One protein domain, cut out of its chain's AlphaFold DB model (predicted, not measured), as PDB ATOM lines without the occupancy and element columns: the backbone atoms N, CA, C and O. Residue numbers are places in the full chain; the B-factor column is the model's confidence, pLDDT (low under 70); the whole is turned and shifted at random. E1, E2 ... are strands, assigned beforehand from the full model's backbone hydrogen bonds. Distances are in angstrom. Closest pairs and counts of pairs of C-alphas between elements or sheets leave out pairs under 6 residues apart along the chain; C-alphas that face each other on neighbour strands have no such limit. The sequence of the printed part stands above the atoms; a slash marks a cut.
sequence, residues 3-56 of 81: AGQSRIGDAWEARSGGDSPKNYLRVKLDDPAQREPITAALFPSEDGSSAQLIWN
ATOM      1  N   ALA A   3     -48.401 -26.396  -0.050       74.81
ATOM      2  CA  ALA A   3     -49.840 -26.686  -0.030       74.81
ATOM      3  C   ALA A   3     -50.000 -28.206  -0.066       74.81
ATOM      4  O   ALA A   3     -49.715 -28.845  -1.082       74.81
ATOM      5  N   GLY A   4     -50.410 -28.799   1.056       82.31
ATOM      6  CA  GLY A   4     -50.329 -30.249   1.225       82.31
ATOM      7  C   GLY A   4     -48.879 -30.723   1.088       82.31
ATOM      8  O   GLY A   4     -48.008 -30.262   1.822       82.31
ATOM      9  N   GLN A   5     -48.614 -31.612   0.129       80.50
ATOM     10  CA  GLN A   5     -47.264 -32.116  -0.170       80.50
ATOM     11  C   GLN A   5     -46.542 -31.331  -1.279       80.50
ATOM     12  O   GLN A   5     -45.374 -31.594  -1.562       80.50
ATOM     13  N   SER A   6     -47.212 -30.364  -1.910       72.69
ATOM     14  CA  SER A   6     -46.669 -29.618  -3.046       72.69
ATOM     15  C   SER A   6     -45.951 -28.357  -2.581       72.69
ATOM     16  O   SER A   6     -46.513 -27.570  -1.817       72.69
ATOM     17  N   ARG A   7     -44.720 -28.125  -3.052       78.19
ATOM     18  CA  ARG A   7     -44.023 -26.843  -2.856       78.19
ATOM     19  C   ARG A   7     -44.725 -25.786  -3.700       78.19
ATOM     20  O   ARG A   7     -44.756 -25.901  -4.915       78.19
ATOM     21  N   ILE A   8     -45.269 -24.772  -3.039       81.88
ATOM     22  CA  ILE A   8     -45.922 -23.630  -3.686       81.88
ATOM     23  C   ILE A   8     -44.878 -22.637  -4.194       81.88
ATOM     24  O   ILE A   8     -45.116 -21.952  -5.177       81.88
ATOM     25  N   GLY A   9     -43.736 -22.515  -3.514       88.81
ATOM     26  CA  GLY A   9     -42.734 -21.531  -3.899       88.81
ATOM     27  C   GLY A   9     -41.726 -21.159  -2.823       88.81
ATOM     28  O   GLY A   9     -41.721 -21.727  -1.721       88.81
ATOM     29  N   ASP A  10     -40.917 -20.157  -3.158       93.62
ATOM     30  CA  ASP A  10     -39.846 -19.572  -2.352       93.62
ATOM     31  C   ASP A  10     -39.955 -18.053  -2.308       93.62
ATOM     32  O   ASP A  10     -40.422 -17.433  -3.262       93.62
ATOM     33  N   ALA A  11     -39.481 -17.455  -1.219       93.69
ATOM     34  CA  ALA A  11     -39.456 -16.012  -1.034       93.69
ATOM     35  C   ALA A  11     -38.126 -15.581  -0.415       93.69
ATOM     36  O   ALA A  11     -37.581 -16.288   0.433       93.69
ATOM     37  N   TRP A  12     -37.613 -14.430  -0.836       95.62
ATOM     38  CA  TRP A  12     -36.408 -13.828  -0.275       95.62
ATOM     39  C   TRP A  12     -36.496 -12.308  -0.290       95.62
ATOM     40  O   TRP A  12     -37.157 -11.714  -1.143       95.62
ATOM     41  N   GLU A  13     -35.823 -11.679   0.666       96.12
ATOM     42  CA  GLU A  13     -35.759 -10.226   0.771       96.12
ATOM     43  C   GLU A  13     -35.019  -9.621  -0.424       96.12
ATOM     44  O   GLU A  13     -33.997 -10.129  -0.893       96.12
ATOM     45  N   ALA A  14     -35.561  -8.523  -0.933       96.44
ATOM     46  CA  ALA A  14     -34.999  -7.770  -2.033       96.44
ATOM     47  C   ALA A  14     -35.325  -6.281  -1.880       96.44
ATOM     48  O   ALA A  14     -36.202  -5.872  -1.114       96.44
ATOM     49  N   ARG A  15     -34.604  -5.452  -2.634       95.06
ATOM     50  CA  ARG A  15     -34.779  -3.999  -2.643       95.06
ATOM     51  C   ARG A  15     -34.949  -3.504  -4.068       95.06
ATOM     52  O   ARG A  15     -34.259  -3.977  -4.972       95.06
ATOM     53  N   SER A  16     -35.921  -2.625  -4.295       91.62
ATOM     54  CA  SER A  16     -36.182  -2.090  -5.630       91.62
ATOM     55  C   SER A  16     -35.095  -1.087  -6.010       91.62
ATOM     56  O   SER A  16     -34.513  -0.436  -5.144       91.62
ATOM     57  N   GLY A  17     -34.829  -0.959  -7.308       90.12
ATOM     58  CA  GLY A  17     -34.038   0.156  -7.835       90.12
ATOM     59  C   GLY A  17     -34.866   1.443  -7.953       90.12
ATOM     60  O   GLY A  17     -36.055   1.450  -7.623       90.12
ATOM     61  N   GLY A  18     -34.240   2.502  -8.473       89.81
ATOM     62  CA  GLY A  18     -34.858   3.813  -8.725       89.81
ATOM     63  C   GLY A  18     -34.593   4.847  -7.627       89.81
ATOM     64  O   GLY A  18     -33.902   4.558  -6.652       89.81
ATOM     65  N   ASP A  19     -35.159   6.047  -7.790       89.75
ATOM     66  CA  ASP A  19     -34.940   7.192  -6.888       89.75
ATOM     67  C   ASP A  19     -35.496   6.973  -5.469       89.75
ATOM     68  O   ASP A  19     -34.976   7.520  -4.500       89.75
ATOM     69  N   SER A  20     -36.517   6.118  -5.335       90.56
ATOM     70  CA  SER A  20     -37.172   5.784  -4.060       90.56
ATOM     71  C   SER A  20     -37.195   4.265  -3.839       90.56
ATOM     72  O   SER A  20     -38.208   3.615  -4.123       90.56
ATOM     73  N   PRO A  21     -36.089   3.664  -3.361       91.81
ATOM     74  CA  PRO A  21     -35.967   2.217  -3.232       91.81
ATOM     75  C   PRO A  21     -36.837   1.671  -2.092       91.81
ATOM     76  O   PRO A  21     -36.743   2.127  -0.952       91.81
ATOM     77  N   LYS A  22     -37.637   0.642  -2.384       92.38
ATOM     78  CA  LYS A  22     -38.540  -0.032  -1.440       92.38
ATOM     79  C   LYS A  22     -38.078  -1.457  -1.159       92.38
ATOM     80  O   LYS A  22     -37.623  -2.154  -2.067       92.38
ATOM     81  N   ASN A  23     -38.230  -1.897   0.087       94.69
ATOM     82  CA  ASN A  23     -38.032  -3.297   0.451       94.69
ATOM     83  C   ASN A  23     -39.245  -4.115   0.007       94.69
ATOM     84  O   ASN A  23     -40.384  -3.659   0.114       94.69
ATOM     85  N   TYR A  24     -38.992  -5.311  -0.506       95.69
ATOM     86  CA  TYR A  24     -40.025  -6.236  -0.948       95.69
ATOM     87  C   TYR A  24     -39.549  -7.677  -0.800       95.69
ATOM     88  O   TYR A  24     -38.355  -7.944  -0.654       95.69
ATOM     89  N   LEU A  25     -40.485  -8.617  -0.873       95.69
ATOM     90  CA  LEU A  25     -40.156 -10.029  -1.002       95.69
ATOM     91  C   LEU A  25     -40.201 -10.405  -2.476       95.69
ATOM     92  O   LEU A  25     -41.235 -10.288  -3.135       95.69
ATOM     93  N   ARG A  26     -39.072 -10.855  -3.015       95.19
ATOM     94  CA  ARG A  26     -39.053 -11.503  -4.320       95.19
ATOM     95  C   ARG A  26     -39.547 -12.926  -4.127       95.19
ATOM     96  O   ARG A  26     -38.972 -13.673  -3.339       95.19
ATOM     97  N   VAL A  27     -40.612 -13.281  -4.834       94.19
ATOM     98  CA  VAL A  27     -41.254 -14.589  -4.711       94.19
ATOM     99  C   VAL A  27     -41.182 -15.344  -6.030       94.19
ATOM    100  O   VAL A  27     -41.354 -14.767  -7.107       94.19
ATOM    101  N   LYS A  28     -40.920 -16.645  -5.940       92.00
ATOM    102  CA  LYS A  28     -41.099 -17.602  -7.027       92.00
ATOM    103  C   LYS A  28     -42.244 -18.525  -6.641       92.00
ATOM    104  O   LYS A  28     -42.141 -19.191  -5.617       92.00
ATOM    105  N   LEU A  29     -43.301 -18.554  -7.444       89.50
ATOM    106  CA  LEU A  29     -44.500 -19.354  -7.225       89.50
ATOM    107  C   LEU A  29     -44.602 -20.450  -8.292       89.50
ATOM    108  O   LEU A  29     -44.705 -20.158  -9.483       89.50
ATOM    109  N   ASP A  30     -44.588 -21.700  -7.856       86.38
ATOM    110  CA  ASP A  30     -44.817 -22.892  -8.661       86.38
ATOM    111  C   ASP A  30     -46.319 -23.259  -8.573       86.38
ATOM    112  O   ASP A  30     -46.723 -24.138  -7.812       86.38
ATOM    113  N   ASP A  31     -47.170 -22.530  -9.307       79.88
ATOM    114  CA  ASP A  31     -48.618 -22.786  -9.389       79.88
ATOM    115  C   ASP A  31     -48.934 -23.743 -10.558       79.88
ATOM    116  O   ASP A  31     -48.680 -23.378 -11.711       79.88
ATOM    117  N   PRO A  32     -49.523 -24.933 -10.313       76.50
ATOM    118  CA  PRO A  32     -49.909 -25.878 -11.364       76.50
ATOM    119  C   PRO A  32     -50.875 -25.313 -12.413       76.50
ATOM    120  O   PRO A  32     -50.958 -25.854 -13.516       76.50
ATOM    121  N   ALA A  33     -51.626 -24.254 -12.088       80.19
ATOM    122  CA  ALA A  33     -52.514 -23.588 -13.038       80.19
ATOM    123  C   ALA A  33     -51.745 -22.810 -14.123       80.19
ATOM    124  O   ALA A  33     -52.310 -22.480 -15.169       80.19
ATOM    125  N   GLN A  34     -50.459 -22.528 -13.894       76.62
ATOM    126  CA  GLN A  34     -49.595 -21.788 -14.803       76.62
ATOM    127  C   GLN A  34     -48.649 -22.719 -15.559       76.62
ATOM    128  O   GLN A  34     -48.243 -23.775 -15.084       76.62
ATOM    129  N   ARG A  35     -48.269 -22.315 -16.775       81.69
ATOM    130  CA  ARG A  35     -47.351 -23.100 -17.623       81.69
ATOM    131  C   ARG A  35     -45.893 -23.015 -17.181       81.69
ATOM    132  O   ARG A  35     -45.116 -23.902 -17.505       81.69
ATOM    133  N   GLU A  36     -45.534 -21.933 -16.504       84.19
ATOM    134  CA  GLU A  36     -44.183 -21.623 -16.047       84.19
ATOM    135  C   GLU A  36     -44.278 -21.024 -14.638       84.19
ATOM    136  O   GLU A  36     -45.274 -20.348 -14.345       84.19
ATOM    137  N   PRO A  37     -43.260 -21.208 -13.778       86.75
ATOM    138  CA  PRO A  37     -43.225 -20.568 -12.471       86.75
ATOM    139  C   PRO A  37     -43.346 -19.045 -12.572       86.75
ATOM    140  O   PRO A  37     -42.665 -18.401 -13.377       86.75
ATOM    141  N   ILE A  38     -44.166 -18.446 -11.712       89.50
ATOM    142  CA  ILE A  38     -44.306 -16.990 -11.639       89.50
ATOM    143  C   ILE A  38     -43.157 -16.437 -10.800       89.50
ATOM    144  O   ILE A  38     -42.970 -16.833  -9.654       89.50
ATOM    145  N   THR A  39     -42.413 -15.477 -11.347       91.75
ATOM    146  CA  THR A  39     -41.518 -14.623 -10.553       91.75
ATOM    147  C   THR A  39     -42.190 -13.276 -10.336       91.75
ATOM    148  O   THR A  39     -42.603 -12.634 -11.302       91.75
ATOM    149  N   ALA A  40     -42.293 -12.849  -9.081       93.81
ATOM    150  CA  ALA A  40     -43.041 -11.657  -8.705       93.81
ATOM    151  C   ALA A  40     -42.361 -10.867  -7.581       93.81
ATOM    152  O   ALA A  40     -41.513 -11.386  -6.848       93.81
ATOM    153  N   ALA A  41     -42.755  -9.603  -7.449       95.69
ATOM    154  CA  ALA A  41     -42.418  -8.748  -6.317       95.69
ATOM    155  C   ALA A  41     -43.651  -8.592  -5.417       95.69
ATOM    156  O   ALA A  41     -44.707  -8.169  -5.887       95.69
ATOM    157  N   LEU A  42     -43.516  -8.946  -4.139       95.44
ATOM    158  CA  LEU A  42     -44.561  -8.850  -3.124       95.44
ATOM    159  C   LEU A  42     -44.246  -7.693  -2.168       95.44
ATOM    160  O   LEU A  42     -43.238  -7.722  -1.458       95.44
ATOM    161  N   PHE A  43     -45.121  -6.693  -2.142       95.38
ATOM    162  CA  PHE A  43     -45.021  -5.524  -1.274       95.38
ATOM    163  C   PHE A  43     -46.071  -5.618  -0.164       95.38
ATOM    164  O   PHE A  43     -47.259  -5.510  -0.472       95.38
ATOM    165  N   PRO A  44     -45.679  -5.830   1.103       93.25
ATOM    166  CA  PRO A  44     -46.629  -5.815   2.209       93.25
ATOM    167  C   PRO A  44     -47.213  -4.409   2.401       93.25
ATOM    168  O   PRO A  44     -46.540  -3.408   2.139       93.25
ATOM    169  N   SER A  45     -48.465  -4.330   2.849       93.62
ATOM    170  CA  SER A  45     -49.053  -3.077   3.321       93.62
ATOM    171  C   SER A  45     -48.425  -2.648   4.650       93.62
ATOM    172  O   SER A  45     -47.836  -3.460   5.364       93.62
ATOM    173  N   GLU A  46     -48.539  -1.363   4.991       90.50
ATOM    174  CA  GLU A  46     -47.941  -0.803   6.216       90.50
ATOM    175  C   GLU A  46     -48.499  -1.434   7.500       90.50
ATOM    176  O   GLU A  46     -47.780  -1.584   8.482       90.50
ATOM    177  N   ASP A  47     -49.765  -1.850   7.478       92.31
ATOM    178  CA  ASP A  47     -50.443  -2.551   8.571       92.31
ATOM    179  C   ASP A  47     -50.210  -4.075   8.557       92.31
ATOM    180  O   ASP A  47     -50.674  -4.779   9.453       92.31
ATOM    181  N   GLY A  48     -49.512  -4.604   7.543       87.81
ATOM    182  CA  GLY A  48     -49.182  -6.026   7.402       87.81
ATOM    183  C   GLY A  48     -50.372  -6.955   7.134       87.81
ATOM    184  O   GLY A  48     -50.189  -8.169   7.070       87.81
ATOM    185  N   SER A  49     -51.583  -6.414   6.971       93.12
ATOM    186  CA  SER A  49     -52.808  -7.198   6.763       93.12
ATOM    187  C   SER A  49     -52.963  -7.698   5.325       93.12
ATOM    188  O   SER A  49     -53.692  -8.656   5.064       93.12
ATOM    189  N   SER A  50     -52.273  -7.057   4.382       94.88
ATOM    190  CA  SER A  50     -52.367  -7.350   2.960       94.88
ATOM    191  C   SER A  50     -51.013  -7.201   2.275       94.88
ATOM    192  O   SER A  50     -50.031  -6.730   2.851       94.88
ATOM    193  N   ALA A  51     -50.947  -7.626   1.019       93.75
ATOM    194  CA  ALA A  51     -49.775  -7.409   0.197       93.75
ATOM    195  C   ALA A  51     -50.166  -7.264  -1.274       93.75
ATOM    196  O   ALA A  51     -51.082  -7.927  -1.761       93.75
ATOM    197  N   GLN A  52     -49.446  -6.404  -1.986       95.25
ATOM    198  CA  GLN A  52     -49.574  -6.237  -3.427       95.25
ATOM    199  C   GLN A  52     -48.541  -7.108  -4.130       95.25
ATOM    200  O   GLN A  52     -47.340  -6.978  -3.896       95.25
ATOM    201  N   LEU A  53     -49.013  -7.991  -5.006       93.62
ATOM    202  CA  LEU A  53     -48.171  -8.877  -5.798       93.62
ATOM    203  C   LEU A  53     -48.119  -8.366  -7.241       93.62
ATOM    204  O   LEU A  53     -49.139  -8.319  -7.923       93.62
ATOM    205  N   ILE A  54     -46.928  -7.984  -7.704       93.69
ATOM    206  CA  ILE A  54     -46.694  -7.498  -9.067       93.69
ATOM    207  C   ILE A  54     -45.920  -8.559  -9.846       93.69
ATOM    208  O   ILE A  54     -44.824  -8.959  -9.444       93.69
ATOM    209  N   TRP A  55     -46.474  -8.995 -10.976       91.50
ATOM    210  CA  TRP A  55     -45.837  -9.948 -11.882       91.50
ATOM    211  C   TRP A  55     -46.133  -9.628 -13.343       91.50
ATOM    212  O   TRP A  55     -47.158  -9.035 -13.671       91.50
ATOM    213  N   ASN A  56     -45.251 -10.095 -14.227       85.56
ATOM    214  CA  ASN A  56     -45.505 -10.096 -15.660       85.56
ATOM    215  C   ASN A  56     -45.957 -11.499 -16.072       85.56
ATOM    216  O   ASN A  56     -45.159 -12.436 -15.980       85.56
TER     217      ASN A  56
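What this domain is: This is residues 3 to 56 of the 81 residues of the protein "Protein containing DUF736" of mine drainage metagenome (UniProt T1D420). The model is a single strongly twisted sheet of four strands, E1 to E4, laid side by side in chain order like a fan, with both faces bare of helices. Three hairpins join the strands, and the turn after E3 sticks out with residues 45 to 50. The printed part has 54 residues with no named helix and four named strands, E1, E2, E3 and E4 along the chain; the sheet's order is E1, E2, E3, E4, antiparallel throughout. The class is all strand, with 26 of the 54 printed residues, under half, in named elements. The whole is loose, with a radius of gyration of the C-alphas of 12.7 A, and elongated, with spans of 39 by 23 by 16 A.

Where its parts are: The printed part begins at Ala 3, with its C-alpha at (-49.840, -26.686, -0.030). E1, residues 9 to 15, starts at C-alpha 9 at (-42.734, -21.531, -3.899) and is 19.3 A long from first to last C-alpha. E2, residues 23 to 29, is 18.9 A long. E3, residues 38 to 44, is 17.9 A long. E4, residues 51 to 55, is 13.0 A long and ends at C-alpha 55 at (-45.837, -9.948, -11.882).

How they stand to each other: The four strands form a meander, each strand the antiparallel neighbour of the one before. E1 is an edge strand, and it forms a hairpin with E2 at 157 degrees between their directions. C-alphas 9 and 29 face each other at 4.3 A, and N 12 and O 26 are within hydrogen-bond range at 2.9 A. E2 and E3, the inner strands, form a hairpin at 146 degrees. Their C-alphas 28 and 39 face each other at 4.6 A, and N 29 and O 38 are within hydrogen-bond range at 2.8 A. E3 and E4 form a hairpin at 152 degrees. Their C-alphas 44 and 51 face each other at 4.1 A, and N 43 and O 52 are within hydrogen-bond range at 2.8 A. E4 is the other edge strand, and E1 and E4 are apart. From edge to edge the strands' lines turn by 84 degrees, and the sheet's C-alphas lie up to 5.7 A off their best plane.

The domain as a whole: The two C-alphas farthest apart are those of Gln 5 and Asp 19, at 41.7 A. The printed part has no cut. The links from E1 to E2, E2 to E3 and E3 to E4 are short, with 7, 8 and 6 residues. The mean pLDDT of the printed part is 89.5, and no printed residue is under 70.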